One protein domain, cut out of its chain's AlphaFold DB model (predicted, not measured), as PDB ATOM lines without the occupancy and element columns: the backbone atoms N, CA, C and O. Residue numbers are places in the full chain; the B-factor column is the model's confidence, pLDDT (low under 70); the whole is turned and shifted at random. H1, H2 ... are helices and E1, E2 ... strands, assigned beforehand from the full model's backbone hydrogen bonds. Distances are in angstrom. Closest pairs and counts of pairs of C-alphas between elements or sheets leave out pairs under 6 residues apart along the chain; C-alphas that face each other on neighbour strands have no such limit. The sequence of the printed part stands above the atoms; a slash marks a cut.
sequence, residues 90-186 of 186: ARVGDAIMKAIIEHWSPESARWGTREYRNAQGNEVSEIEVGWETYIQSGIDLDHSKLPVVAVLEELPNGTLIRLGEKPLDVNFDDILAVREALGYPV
ATOM      1  N   ALA A  90      32.362 -20.870  27.828       94.88
ATOM      2  CA  ALA A  90      30.954 -20.717  28.199       94.88
ATOM      3  C   ALA A  90      30.514 -21.728  29.267       94.88
ATOM      4  O   ALA A  90      29.929 -21.354  30.275       94.88
ATOM      5  N   ARG A  91      30.891 -23.003  29.115       95.19
ATOM      6  CA  ARG A  91      30.544 -24.058  30.080       95.19
ATOM      7  C   ARG A  91      31.018 -23.746  31.502       95.19
ATOM      8  O   ARG A  91      30.289 -23.987  32.458       95.19
ATOM      9  N   VAL A  92      32.263 -23.295  31.654       93.69
ATOM     10  CA  VAL A  92      32.827 -23.016  32.984       93.69
ATOM     11  C   VAL A  92      32.322 -21.676  33.517       93.69
ATOM     12  O   VAL A  92      32.035 -21.588  34.705       93.69
ATOM     13  N   GLY A  93      32.155 -20.673  32.649       93.38
ATOM     14  CA  GLY A  93      31.513 -19.404  32.992       93.38
ATOM     15  C   GLY A  93      30.109 -19.603  33.568       93.38
ATOM     16  O   GLY A  93      29.864 -19.158  34.686       93.38
ATOM     17  N   ASP A  94      29.261 -20.370  32.875       95.50
ATOM     18  CA  ASP A  94      27.901 -20.725  33.314       95.50
ATOM     19  C   ASP A  94      27.911 -21.446  34.668       95.50
ATOM     20  O   ASP A  94      27.171 -21.096  35.585       95.50
ATOM     21  N   ALA A  95      28.804 -22.424  34.840       96.12
ATOM     22  CA  ALA A  95      28.920 -23.150  36.102       96.12
ATOM     23  C   ALA A  95      29.317 -22.231  37.273       96.12
ATOM     24  O   ALA A  95      28.767 -22.356  38.368       96.12
ATOM     25  N   ILE A  96      30.246 -21.292  37.051       93.81
ATOM     26  CA  ILE A  96      30.628 -20.290  38.058       93.81
ATOM     27  C   ILE A  96      29.439 -19.379  38.369       93.81
ATOM     28  O   ILE A  96      29.142 -19.142  39.539       93.81
ATOM     29  N   MET A  97      28.753 -18.887  37.338       95.56
ATOM     30  CA  MET A  97      27.609 -17.990  37.467       95.56
ATOM     31  C   MET A  97      26.480 -18.638  38.276       95.56
ATOM     32  O   MET A  97      26.014 -18.068  39.262       95.56
ATOM     33  N   LYS A  98      26.109 -19.875  37.939       95.94
ATOM     34  CA  LYS A  98      25.089 -20.647  38.660       95.94
ATOM     35  C   LYS A  98      25.478 -20.945  40.099       95.94
ATOM     36  O   LYS A  98      24.641 -20.780  40.979       95.94
ATOM     37  N   ALA A  99      26.738 -21.292  40.364       95.31
ATOM     38  CA  ALA A  99      27.215 -21.480  41.733       95.31
ATOM     39  C   ALA A  99      27.109 -20.185  42.560       95.31
ATOM     40  O   ALA A  99      26.738 -20.227  43.734       95.31
ATOM     41  N   ILE A 100      27.393 -19.022  41.955       93.62
ATOM     42  CA  ILE A 100      27.206 -17.722  42.613       93.62
ATOM     43  C   ILE A 100      25.718 -17.466  42.900       93.62
ATOM     44  O   ILE A 100      25.359 -17.061  44.004       93.62
ATOM     45  N   ILE A 101      24.838 -17.723  41.933       95.06
ATOM     46  CA  ILE A 101      23.394 -17.517  42.100       95.06
ATOM     47  C   ILE A 101      22.837 -18.425  43.204       95.06
ATOM     48  O   ILE A 101      22.143 -17.948  44.102       95.06
ATOM     49  N   GLU A 102      23.186 -19.712  43.177       94.38
ATOM     50  CA  GLU A 102      22.708 -20.724  44.122       94.38
ATOM     51  C   GLU A 102      23.103 -20.400  45.566       94.38
ATOM     52  O   GLU A 102      22.268 -20.434  46.469       94.38
ATOM     53  N   HIS A 103      24.370 -20.057  45.800       91.94
ATOM     54  CA  HIS A 103      24.886 -19.899  47.158       91.94
ATOM     55  C   HIS A 103      24.690 -18.497  47.745       91.94
ATOM     56  O   HIS A 103      24.682 -18.364  48.969       91.94
ATOM     57  N   TRP A 104      24.533 -17.460  46.913       90.69
ATOM     58  CA  TRP A 104      24.417 -16.078  47.395       90.69
ATOM     59  C   TRP A 104      23.055 -15.430  47.160       90.69
ATOM     60  O   TRP A 104      22.808 -14.391  47.763       90.69
ATOM     61  N   SER A 105      22.168 -16.028  46.353       91.81
ATOM     62  CA  SER A 105      20.835 -15.474  46.046       91.81
ATOM     63  C   SER A 105      20.868 -13.968  45.721       91.81
ATOM     64  O   SER A 105      20.198 -13.183  46.395       91.81
ATOM     65  N   PRO A 106      21.696 -13.534  44.753       92.88
ATOM     66  CA  PRO A 106      21.857 -12.115  44.466       92.88
ATOM     67  C   PRO A 106      20.571 -11.513  43.878       92.88
ATOM     68  O   PRO A 106      19.770 -12.222  43.279       92.88
ATOM     69  N   GLU A 107      20.397 -10.196  43.989       92.31
ATOM     70  CA  GLU A 107      19.328  -9.468  43.274       92.31
ATOM     71  C   GLU A 107      19.632  -9.379  41.768       92.31
ATOM     72  O   GLU A 107      18.748  -9.467  40.916       92.31
ATOM     73  N   SER A 108      20.915  -9.242  41.432       93.69
ATOM     74  CA  SER A 108      21.432  -9.335  40.071       93.69
ATOM     75  C   SER A 108      22.863  -9.864  40.081       93.69
ATOM     76  O   SER A 108      23.608  -9.685  41.048       93.69
ATOM     77  N   ALA A 109      23.264 -10.520  38.998       95.75
ATOM     78  CA  ALA A 109      24.650 -10.912  38.788       95.75
ATOM     79  C   ALA A 109      25.016 -10.741  37.320       95.75
ATOM     80  O   ALA A 109      24.153 -10.781  36.443       95.75
ATOM     81  N   ARG A 110      26.317 -10.627  37.043       95.81
ATOM     82  CA  ARG A 110      26.816 -10.660  35.672       95.81
ATOM     83  C   ARG A 110      28.163 -11.348  35.552       95.81
ATOM     84  O   ARG A 110      29.014 -11.243  36.435       95.81
ATOM     85  N   TRP A 111      28.385 -11.933  34.386       96.12
ATOM     86  CA  TRP A 111      29.701 -12.301  33.896       96.12
ATOM     87  C   TRP A 111      30.058 -11.349  32.756       96.12
ATOM     88  O   TRP A 111      29.276 -11.166  31.824       96.12
ATOM     89  N   GLY A 112      31.234 -10.725  32.779       94.56
ATOM     90  CA  GLY A 112      31.650  -9.865  31.674       94.56
ATOM     91  C   GLY A 112      32.975  -9.160  31.895       94.56
ATOM     92  O   GLY A 112      33.616  -9.293  32.936       94.56
ATOM     93  N   THR A 113      33.367  -8.366  30.905       92.69
ATOM     94  CA  THR A 113      34.622  -7.617  30.918       92.69
ATOM     95  C   THR A 113      34.411  -6.169  31.368       92.69
ATOM     96  O   THR A 113      33.293  -5.730  31.671       92.69
ATOM     97  N   ARG A 114      35.504  -5.404  31.458       89.75
ATOM     98  CA  ARG A 114      35.429  -3.966  31.739       89.75
ATOM     99  C   ARG A 114      34.934  -3.197  30.517       89.75
ATOM    100  O   ARG A 114      34.240  -2.200  30.667       89.75
ATOM    101  N   GLU A 115      35.277  -3.673  29.332       92.25
ATOM    102  CA  GLU A 115      34.866  -3.135  28.044       92.25
ATOM    103  C   GLU A 115      33.341  -3.196  27.913       92.25
ATOM    104  O   GLU A 115      32.730  -2.183  27.585       92.25
ATOM    105  N   TYR A 116      32.726  -4.320  28.305       94.12
ATOM    106  CA  TYR A 116      31.264  -4.470  28.325       94.12
ATOM    107  C   TYR A 116      30.603  -3.445  29.237       94.12
ATOM    108  O   TYR A 116      29.629  -2.817  28.845       94.12
ATOM    109  N   ARG A 117      31.143  -3.235  30.444       90.44
ATOM    110  CA  ARG A 117      30.647  -2.198  31.362       90.44
ATOM    111  C   ARG A 117      30.767  -0.807  30.738       90.44
ATOM    112  O   ARG A 117      29.810  -0.046  30.740       90.44
ATOM    113  N   ASN A 118      31.942  -0.466  30.209       90.31
ATOM    114  CA  ASN A 118      32.200   0.871  29.674       90.31
ATOM    115  C   ASN A 118      31.285   1.215  28.488       90.31
ATOM    116  O   ASN A 118      30.932   2.379  28.326       90.31
ATOM    117  N   ALA A 119      30.908   0.222  27.679       88.56
ATOM    118  CA  ALA A 119      30.027   0.410  26.530       88.56
ATOM    119  C   ALA A 119      28.589   0.805  26.912       88.56
ATOM    120  O   ALA A 119      27.888   1.381  26.090       88.56
ATOM    121  N   GLN A 120      28.150   0.521  28.141       91.19
ATOM    122  CA  GLN A 120      26.756   0.696  28.564       91.19
ATOM    123  C   GLN A 120      26.435   2.089  29.112       91.19
ATOM    124  O   GLN A 120      25.264   2.439  29.196       91.19
ATOM    125  N   GLY A 121      27.444   2.860  29.541       83.00
ATOM    126  CA  GLY A 121      27.234   4.186  30.140       83.00
ATOM    127  C   GLY A 121      26.321   4.193  31.377       83.00
ATOM    128  O   GLY A 121      25.698   5.212  31.656       83.00
ATOM    129  N   ASN A 122      26.220   3.067  32.087       76.00
ATOM    130  CA  ASN A 122      25.179   2.813  33.077       76.00
ATOM    131  C   ASN A 122      25.288   3.677  34.344       76.00
ATOM    132  O   ASN A 122      26.385   3.997  34.814       76.00
ATOM    133  N   GLU A 123      24.141   3.984  34.947       72.75
ATOM    134  CA  GLU A 123      24.081   4.568  36.287       72.75
ATOM    135  C   GLU A 123      24.306   3.506  37.378       72.75
ATOM    136  O   GLU A 123      24.148   2.303  37.165       72.75
ATOM    137  N   VAL A 124      24.667   3.949  38.591       68.81
ATOM    138  CA  VAL A 124      24.988   3.061  39.733       68.81
ATOM    139  C   VAL A 124      23.806   2.166  40.141       68.81
ATOM    140  O   VAL A 124      24.026   1.108  40.723       68.81
ATOM    141  N   SER A 125      22.569   2.579  39.857       75.62
ATOM    142  CA  SER A 125      21.344   1.832  40.176       75.62
ATOM    143  C   SER A 125      20.877   0.874  39.080       75.62
ATOM    144  O   SER A 125      19.894   0.168  39.283       75.62
ATOM    145  N   GLU A 126      21.526   0.864  37.917       87.88
ATOM    146  CA  GLU A 126      21.114   0.039  36.781       87.88
ATOM    147  C   GLU A 126      21.860  -1.292  36.768       87.88
ATOM    148  O   GLU A 126      23.049  -1.364  37.098       87.88
ATOM    149  N   ILE A 127      21.173  -2.350  36.336       91.06
ATOM    150  CA  ILE A 127      21.791  -3.664  36.179       91.06
ATOM    151  C   ILE A 127      22.806  -3.593  35.037       91.06
ATOM    152  O   ILE A 127      22.485  -3.280  33.889       91.06
ATOM    153  N   GLU A 128      24.059  -3.889  35.371       92.56
ATOM    154  CA  GLU A 128      25.118  -4.062  34.385       92.56
ATOM    155  C   GLU A 128      24.891  -5.373  33.626       92.56
ATOM    156  O   GLU A 128      24.874  -6.449  34.225       92.56
ATOM    157  N   VAL A 129      24.785  -5.292  32.303       96.06
ATOM    158  CA  VAL A 129      24.626  -6.452  31.423       96.06
ATOM    159  C   VAL A 129      26.000  -6.999  31.032       96.06
ATOM    160  O   VAL A 129      26.956  -6.256  30.797       96.06
ATOM    161  N   GLY A 130      26.129  -8.318  30.996       96.62
ATOM    162  CA  GLY A 130      27.331  -9.027  30.571       96.62
ATOM    163  C   GLY A 130      27.063 -10.040  29.458       96.62
ATOM    164  O   GLY A 130      26.014 -10.006  28.823       96.62
ATOM    165  N   TRP A 131      28.000 -10.968  29.241       97.94
ATOM    166  CA  TRP A 131      27.732 -12.157  28.415       97.94
ATOM    167  C   TRP A 131      26.659 -13.029  29.064       97.94
ATOM    168  O   TRP A 131      25.761 -13.504  28.380       97.94
ATOM    169  N   GLU A 132      26.739 -13.192  30.386       97.94
ATOM    170  CA  GLU A 132      25.652 -13.722  31.197       97.94
ATOM    171  C   GLU A 132      25.181 -12.660  32.178       97.94
ATOM    172  O   GLU A 132      25.995 -11.971  32.800       97.94
ATOM    173  N   THR A 133      23.866 -12.546  32.321       98.19
ATOM    174  CA  THR A 133      23.212 -11.606  33.230       98.19
ATOM    175  C   THR A 133      22.073 -12.323  33.931       98.19
ATOM    176  O   THR A 133      21.184 -12.855  33.276       98.19
ATOM    177  N   TYR A 134      22.102 -12.351  35.257       98.19
ATOM    178  CA  TYR A 134      21.003 -12.851  36.068       98.19
ATOM    179  C   TYR A 134      20.217 -11.680  36.638       98.19
ATOM    180  O   TYR A 134      20.808 -10.748  37.193       98.19
ATOM    181  N   ILE A 135      18.897 -11.777  36.540       96.81
ATOM    182  CA  ILE A 135      17.947 -10.851  37.148       96.81
ATOM    183  C   ILE A 135      17.006 -11.638  38.059       96.81
ATOM    184  O   ILE A 135      16.509 -12.697  37.679       96.81
ATOM    185  N   GLN A 136      16.772 -11.145  39.274       95.81
ATOM    186  CA  GLN A 136      15.803 -11.744  40.187       95.81
ATOM    187  C   GLN A 136      14.369 -11.645  39.634       95.81
ATOM    188  O   GLN A 136      14.017 -10.693  38.936       95.81
ATOM    189  N   SER A 137      13.521 -12.616  39.983       94.38
ATOM    190  CA  SER A 137      12.096 -12.609  39.643       94.38
ATOM    191  C   SER A 137      11.408 -11.311  40.067       94.38
ATOM    192  O   SER A 137      11.632 -10.803  41.166       94.38
ATOM    193  N   GLY A 138      10.498 -10.822  39.222       92.00
ATOM    194  CA  GLY A 138       9.760  -9.576  39.453       92.00
ATOM    195  C   GLY A 138      10.398  -8.340  38.817       92.00
ATOM    196  O   GLY A 138       9.820  -7.262  38.908       92.00
ATOM    197  N   ILE A 139      11.552  -8.490  38.162       92.81
ATOM    198  CA  ILE A 139      12.096  -7.493  37.238       92.81
ATOM    199  C   ILE A 139      11.451  -7.711  35.865       92.81
ATOM    200  O   ILE A 139      11.493  -8.819  35.332       92.81
ATOM    201  N   ASP A 140      10.857  -6.658  35.304       93.75
ATOM    202  CA  ASP A 140      10.248  -6.706  33.976       93.75
ATOM    203  C   ASP A 140      11.327  -6.816  32.888       93.75
ATOM    204  O   ASP A 140      12.299  -6.058  32.872       93.75
ATOM    205  N   LEU A 141      11.129  -7.753  31.961       96.00
ATOM    206  CA  LEU A 141      11.994  -7.968  30.805       96.00
ATOM    207  C   LEU A 141      11.142  -8.003  29.533       96.00
ATOM    208  O   LEU A 141      10.315  -8.896  29.342       96.00
ATOM    209  N   ASP A 142      11.347  -7.040  28.637       97.00
ATOM    210  CA  ASP A 142      10.671  -7.014  27.341       97.00
ATOM    211  C   ASP A 142      11.323  -8.013  26.374       97.00
ATOM    212  O   ASP A 142      12.279  -7.712  25.655       97.00
ATOM    213  N   HIS A 143      10.759  -9.219  26.328       95.44
ATOM    214  CA  HIS A 143      11.228 -10.295  25.455       95.44
ATOM    215  C   HIS A 143      11.230  -9.931  23.962       95.44
ATOM    216  O   HIS A 143      11.950 -10.565  23.194       95.44
ATOM    217  N   SER A 144      10.449  -8.931  23.528       96.81
ATOM    218  CA  SER A 144      10.409  -8.516  22.119       96.81
ATOM    219  C   SER A 144      11.643  -7.720  21.684       96.81
ATOM    220  O   SER A 144      11.920  -7.632  20.487       96.81
ATOM    221  N   LYS A 145      12.396  -7.180  22.649       96.75
ATOM    222  CA  LYS A 145      13.622  -6.402  22.431       96.75
ATOM    223  C   LYS A 145      14.898  -7.219  22.594       96.75
ATOM    224  O   LYS A 145      15.983  -6.725  22.301       96.75
ATOM    225  N   LEU A 146      14.787  -8.459  23.068       97.50
ATOM    226  CA  LEU A 146      15.951  -9.314  23.257       97.50
ATOM    227  C   LEU A 146      16.621  -9.623  21.910       97.50
ATOM    228  O   LEU A 146      15.932  -9.919  20.927       97.50
ATOM    229  N   PRO A 147      17.963  -9.599  21.850       97.25
ATOM    230  CA  PRO A 147      18.672  -9.949  20.631       97.25
ATOM    231  C   PRO A 147      18.464 -11.432  20.310       97.25
ATOM    232  O   PRO A 147      18.319 -12.267  21.200       97.25
ATOM    233  N   VAL A 148      18.508 -11.791  19.024       96.31
ATOM    234  CA  VAL A 148      18.248 -13.170  18.558       96.31
ATOM    235  C   VAL A 148      19.209 -14.210  19.153       96.31
ATOM    236  O   VAL A 148      18.882 -15.392  19.221       96.31
ATOM    237  N   VAL A 149      20.398 -13.776  19.576       96.88
ATOM    238  CA  VAL A 149      21.417 -14.631  20.200       96.88
ATOM    239  C   VAL A 149      21.167 -14.880  21.689       96.88
ATOM    240  O   VAL A 149      21.887 -15.683  22.287       96.88
ATOM    241  N   ALA A 150      20.195 -14.189  22.296       97.88
ATOM    242  CA  ALA A 150      19.876 -14.339  23.705       97.88
ATOM    243  C   ALA A 150      19.217 -15.695  23.971       97.88
ATOM    244  O   ALA A 150      18.192 -16.045  23.386       97.88
ATOM    245  N   VAL A 151      19.793 -16.436  24.911       97.75
ATOM    246  CA  VAL A 151      19.207 -17.647  25.481       97.75
ATOM    247  C   VAL A 151      18.762 -17.326  26.898       97.75
ATOM    248  O   VAL A 151      19.545 -16.802  27.690       97.75
ATOM    249  N   LEU A 152      17.505 -17.639  27.204       97.69
ATOM    250  CA  LEU A 152      16.930 -17.485  28.534       97.69
ATOM    251  C   LEU A 152      16.874 -18.838  29.234       97.69
ATOM    252  O   LEU A 152      16.385 -19.819  28.672       97.69
ATOM    253  N   GLU A 153      17.347 -18.871  30.471       97.56
ATOM    254  CA  GLU A 153      17.205 -19.995  31.383       97.56
ATOM    255  C   GLU A 153      16.448 -19.525  32.626       97.56
ATOM    256  O   GLU A 153      16.930 -18.683  33.385       97.56
ATOM    257  N   GLU A 154      15.246 -20.067  32.827       96.44
ATOM    258  CA  GLU A 154      14.458 -19.799  34.028       96.44
ATOM    259  C   GLU A 154      15.026 -20.587  35.209       96.44
ATOM    260  O   GLU A 154      15.100 -21.820  35.188       96.44
ATOM    261  N   LEU A 155      15.405 -19.864  36.256       95.44
ATOM    262  CA  LEU A 155      15.870 -20.402  37.526       95.44
ATOM    263  C   LEU A 155      14.776 -20.200  38.589       95.44
ATOM    264  O   LEU A 155      13.897 -19.355  38.429       95.44
ATOM    265  N   PRO A 156      14.812 -20.925  39.722       91.62
ATOM    266  CA  PRO A 156      13.757 -20.825  40.736       91.62
ATOM    267  C   PRO A 156      13.466 -19.403  41.251       91.62
ATOM    268  O   PRO A 156      12.337 -19.130  41.652       91.62
ATOM    269  N   ASN A 157      14.463 -18.511  41.242       92.88
ATOM    270  CA  ASN A 157      14.381 -17.168  41.827       92.88
ATOM    271  C   ASN A 157      14.634 -16.031  40.822       92.88
ATOM    272  O   ASN A 157      14.786 -14.883  41.244       92.88
ATOM    273  N   GLY A 158      14.703 -16.331  39.524       96.75
ATOM    274  CA  GLY A 158      14.969 -15.326  38.504       96.75
ATOM    275  C   GLY A 158      15.313 -15.926  37.153       96.75
ATOM    276  O   GLY A 158      15.230 -17.136  36.958       96.75
ATOM    277  N   THR A 159      15.757 -15.081  36.237       97.88
ATOM    278  CA  THR A 159      16.063 -15.469  34.860       97.88
ATOM    279  C   THR A 159      17.537 -15.202  34.577       97.88
ATOM    280  O   THR A 159      18.055 -14.120  34.864       97.88
ATOM    281  N   LEU A 160      18.226 -16.196  34.018       98.12
ATOM    282  CA  LEU A 160      19.587 -16.063  33.507       98.12
ATOM    283  C   LEU A 160      19.535 -15.852  31.990       98.12
ATOM    284  O   LEU A 160      18.974 -16.660  31.254       98.12
ATOM    285  N   ILE A 161      20.134 -14.762  31.529       98.38
ATOM    286  CA  ILE A 161      20.225 -14.361  30.125       98.38
ATOM    287  C   ILE A 161      21.659 -14.612  29.664       98.38
ATOM    288  O   ILE A 161      22.581 -14.068  30.269       98.38
ATOM    289  N   ARG A 162      21.855 -15.380  28.589       98.25
ATOM    290  CA  ARG A 162      23.163 -15.628  27.961       98.25
ATOM    291  C   ARG A 162      23.202 -15.089  26.533       98.25
ATOM    292  O   ARG A 162      22.292 -15.360  25.756       98.25
ATOM    293  N   LEU A 163      24.281 -14.403  26.164       98.00
ATOM    294  CA  LEU A 163      24.508 -13.836  24.832       98.00
ATOM    295  C   LEU A 163      25.537 -14.657  24.038       98.00
ATOM    296  O   LEU A 163      26.730 -14.359  24.031       98.00
ATOM    297  N   GLY A 164      25.077 -15.702  23.347       94.81
ATOM    298  CA  GLY A 164      25.939 -16.578  22.545       94.81
ATOM    299  C   GLY A 164      26.922 -17.440  23.357       94.81
ATOM    300  O   GLY A 164      26.844 -17.544  24.577       94.81
ATOM    301  N   GLU A 165      27.868 -18.083  22.666       94.06
ATOM    302  CA  GLU A 165      28.755 -19.122  23.238       94.06
ATOM    303  C   GLU A 165      30.198 -18.657  23.482       94.06
ATOM    304  O   GLU A 165      31.059 -19.446  23.881       94.06
ATOM    305  N   LYS A 166      30.497 -17.386  23.203       93.94
ATOM    306  CA  LYS A 166      31.839 -16.821  23.348       93.94
ATOM    307  C   LYS A 166      31.832 -15.712  24.389       93.94
ATOM    308  O   LYS A 166      31.576 -14.558  24.049       93.94
ATOM    309  N   PRO A 167      32.176 -16.032  25.641       93.94
ATOM    310  CA  PRO A 167      32.051 -15.076  26.723       93.94
ATOM    311  C   PRO A 167      32.835 -13.768  26.479       93.94
ATOM    312  O   PRO A 167      32.332 -12.671  26.706       93.94
ATOM    313  N   LEU A 168      34.044 -13.853  25.915       93.94
ATOM    314  CA  LEU A 168      34.917 -12.696  25.653       93.94
ATOM    315  C   LEU A 168      34.689 -11.987  24.302       93.94
ATOM    316  O   LEU A 168      35.401 -11.030  24.010       93.94
ATOM    317  N   ASP A 169      33.733 -12.443  23.490       94.62
ATOM    318  CA  ASP A 169      33.496 -11.968  22.114       94.62
ATOM    319  C   ASP A 169      31.993 -11.729  21.888       94.62
ATOM    320  O   ASP A 169      31.381 -12.277  20.970       94.62
ATOM    321  N   VAL A 170      31.374 -10.966  22.795       96.06
ATOM    322  CA  VAL A 170      29.962 -10.563  22.702       96.06
ATOM    323  C   VAL A 170      29.860  -9.230  21.973       96.06
ATOM    324  O   VAL A 170      30.604  -8.292  22.270       96.06
ATOM    325  N   ASN A 171      28.915  -9.128  21.038       96.19
ATOM    326  CA  ASN A 171      28.632  -7.871  20.357       96.19
ATOM    327  C   ASN A 171      28.035  -6.854  21.345       96.19
ATOM    328  O   ASN A 171      27.090  -7.158  22.073       96.19
ATOM    329  N   PHE A 172      28.566  -5.631  21.360       95.44
ATOM    330  CA  PHE A 172      28.071  -4.576  22.244       95.44
ATOM    331  C   PHE A 172      26.616  -4.203  21.946       95.44
ATOM    332  O   PHE A 172      25.884  -3.910  22.886       95.44
ATOM    333  N   ASP A 173      26.169  -4.299  20.693       96.12
ATOM    334  CA  ASP A 173      24.767  -4.037  20.341       96.12
ATOM    335  C   ASP A 173      23.811  -5.037  21.013       96.12
ATOM    336  O   ASP A 173      22.729  -4.650  21.447       96.12
ATOM    337  N   ASP A 174      24.222  -6.301  21.184       97.44
ATOM    338  CA  ASP A 174      23.416  -7.308  21.888       97.44
ATOM    339  C   ASP A 174      23.320  -6.989  23.391       97.44
ATOM    340  O   ASP A 174      22.267  -7.156  24.007       97.44
ATOM    341  N   ILE A 175      24.401  -6.472  23.986       96.81
ATOM    342  CA  ILE A 175      24.415  -6.003  25.382       96.81
ATOM    343  C   ILE A 175      23.460  -4.813  25.550       96.81
ATOM    344  O   ILE A 175      22.682  -4.778  26.506       96.81
ATOM    345  N   LEU A 176      23.498  -3.848  24.629       96.06
ATOM    346  CA  LEU A 176      22.601  -2.691  24.649       96.06
ATOM    347  C   LEU A 176      21.141  -3.107  24.410       96.06
ATOM    348  O   LEU A 176      20.258  -2.617  25.106       96.06
ATOM    349  N   ALA A 177      20.870  -4.074  23.532       97.31
ATOM    350  CA  ALA A 177      19.519  -4.595  23.324       97.31
ATOM    351  C   ALA A 177      18.923  -5.205  24.608       97.31
ATOM    352  O   ALA A 177      17.766  -4.952  24.942       97.31
ATOM    353  N   VAL A 178      19.718  -5.944  25.396       97.44
ATOM    354  CA  VAL A 178      19.267  -6.450  26.708       97.44
ATOM    355  C   VAL A 178      19.016  -5.309  27.699       97.44
ATOM    356  O   VAL A 178      18.054  -5.372  28.461       97.44
ATOM    357  N   ARG A 179      19.822  -4.240  27.687       96.12
ATOM    358  CA  ARG A 179      19.542  -3.050  28.514       96.12
ATOM    359  C   ARG A 179      18.227  -2.386  28.134       96.12
ATOM    360  O   ARG A 179      17.447  -2.042  29.019       96.12
ATOM    361  N   GLU A 180      17.971  -2.240  26.839       96.00
ATOM    362  CA  GLU A 180      16.713  -1.688  26.346       96.00
ATOM    363  C   GLU A 180      15.521  -2.574  26.746       96.00
ATOM    364  O   GLU A 180      14.460  -2.062  27.113       96.00
ATOM    365  N   ALA A 181      15.704  -3.900  26.729       97.44
ATOM    366  CA  ALA A 181      14.717  -4.871  27.199       97.44
ATOM    367  C   ALA A 181      14.432  -4.759  28.708       97.44
ATOM    368  O   ALA A 181      13.307  -5.010  29.132       97.44
ATOM    369  N   LEU A 182      15.417  -4.339  29.507       96.00
ATOM    370  CA  LEU A 182      15.274  -4.033  30.939       96.00
ATOM    371  C   LEU A 182      14.702  -2.624  31.202       96.00
ATOM    372  O   LEU A 182      14.558  -2.217  32.354       96.00
ATOM    373  N   GLY A 183      14.388  -1.863  30.148       95.00
ATOM    374  CA  GLY A 183      13.825  -0.516  30.251       95.00
ATOM    375  C   GLY A 183      14.847   0.584  30.549       95.00
ATOM    376  O   GLY A 183      14.449   1.696  30.898       95.00
ATOM    377  N   TYR A 184      16.145   0.304  30.411       93.31
ATOM    378  CA  TYR A 184      17.198   1.300  30.607       93.31
ATOM    379  C   TYR A 184      17.451   2.136  29.346       93.31
ATOM    380  O   TYR A 184      17.246   1.649  28.230       93.31
ATOM    381  N   PRO A 185      17.929   3.385  29.498       87.00
ATOM    382  CA  PRO A 185      18.395   4.182  28.371       87.00
ATOM    383  C   PRO A 185      19.650   3.558  27.735       87.00
ATOM    384  O   PRO A 185      20.525   3.029  28.435       87.00
ATOM    385  N   VAL A 186      19.720   3.647  26.404       83.38
ATOM    386  CA  VAL A 186      20.816   3.167  25.543       83.38
ATOM    387  C   VAL A 186      21.163   4.190  24.470       83.38
ATOM    388  O   VAL A 186      20.250   4.943  24.054       83.38
TER     389      VAL A 186
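Overview. This is residues 90 to 186 of the 186 residues of an uncharacterized protein of Rhodococcus erythropolis DN1 (UniProt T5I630). A twisted four-stranded sheet has the long helix H1 running along one face, while H2 and H3 pack on each other away from H1 and H3 grazes the sheet. The 97 printed residues hold three named helices and four named strands, in the order H1 E1 H2 E2 E3 E4 H3, a mixed class. The antiparallel sheet runs E1 E2 E4 E3. The whole is compact and rounded, with a radius of gyration of the C-alphas of 12.2 A and spans of 31 by 28 by 26 A.

Along the chain. Start with the sheet: E1 is residues 108 to 111, E2 132 to 136, E4 158 to 163, 16.7 A long, and E3 150 to 155, 15.6 A. Find C-alpha 90 at (30.954, -20.717, 28.199); from there H1 runs 20.8 A to residue 104. H2 is residues 114 to 120; H3, residues 172 to 181, runs 14.2 A to C-alpha 181 at (14.717, -4.871, 27.199).

Arrangement. Look for N 134 and O 109 at 2.8 A between E1 and E2, N 161 and O 133 at 2.8 A between E2 and E4, and N 153 and O 160 at 2.9 A in the hairpin E3 and E4. H1 and the sheet form two layers, a helix on one face of a sheet, at a height of 9.1 A over the sheet. H1 runs along the strands, at 20 degrees to E2 on the local plane; its closest C-alphas to E1 are Met 97 and Trp 111, 7.0 A. H3 only grazes the sheet, with residues 174 to 178. H2 is not on the sheet but touches H3, closest at C-alphas 120 and 176, 6.6 A, at a steep tilt of 51 degrees, the same way. Every O i to N i+4 pair is within hydrogen-bond range in H1 and H3, and 2 of 3 in H2.

Size, cuts and confidence. The C-alphas of His 103 and Val 186 are the two farthest apart, 31.9 A. The printed part has no cut; the links H2 to E2 and E2 to E3 are long. Residue 124 is under 70 in pLDDT, against a mean of 93.8 for the printed part.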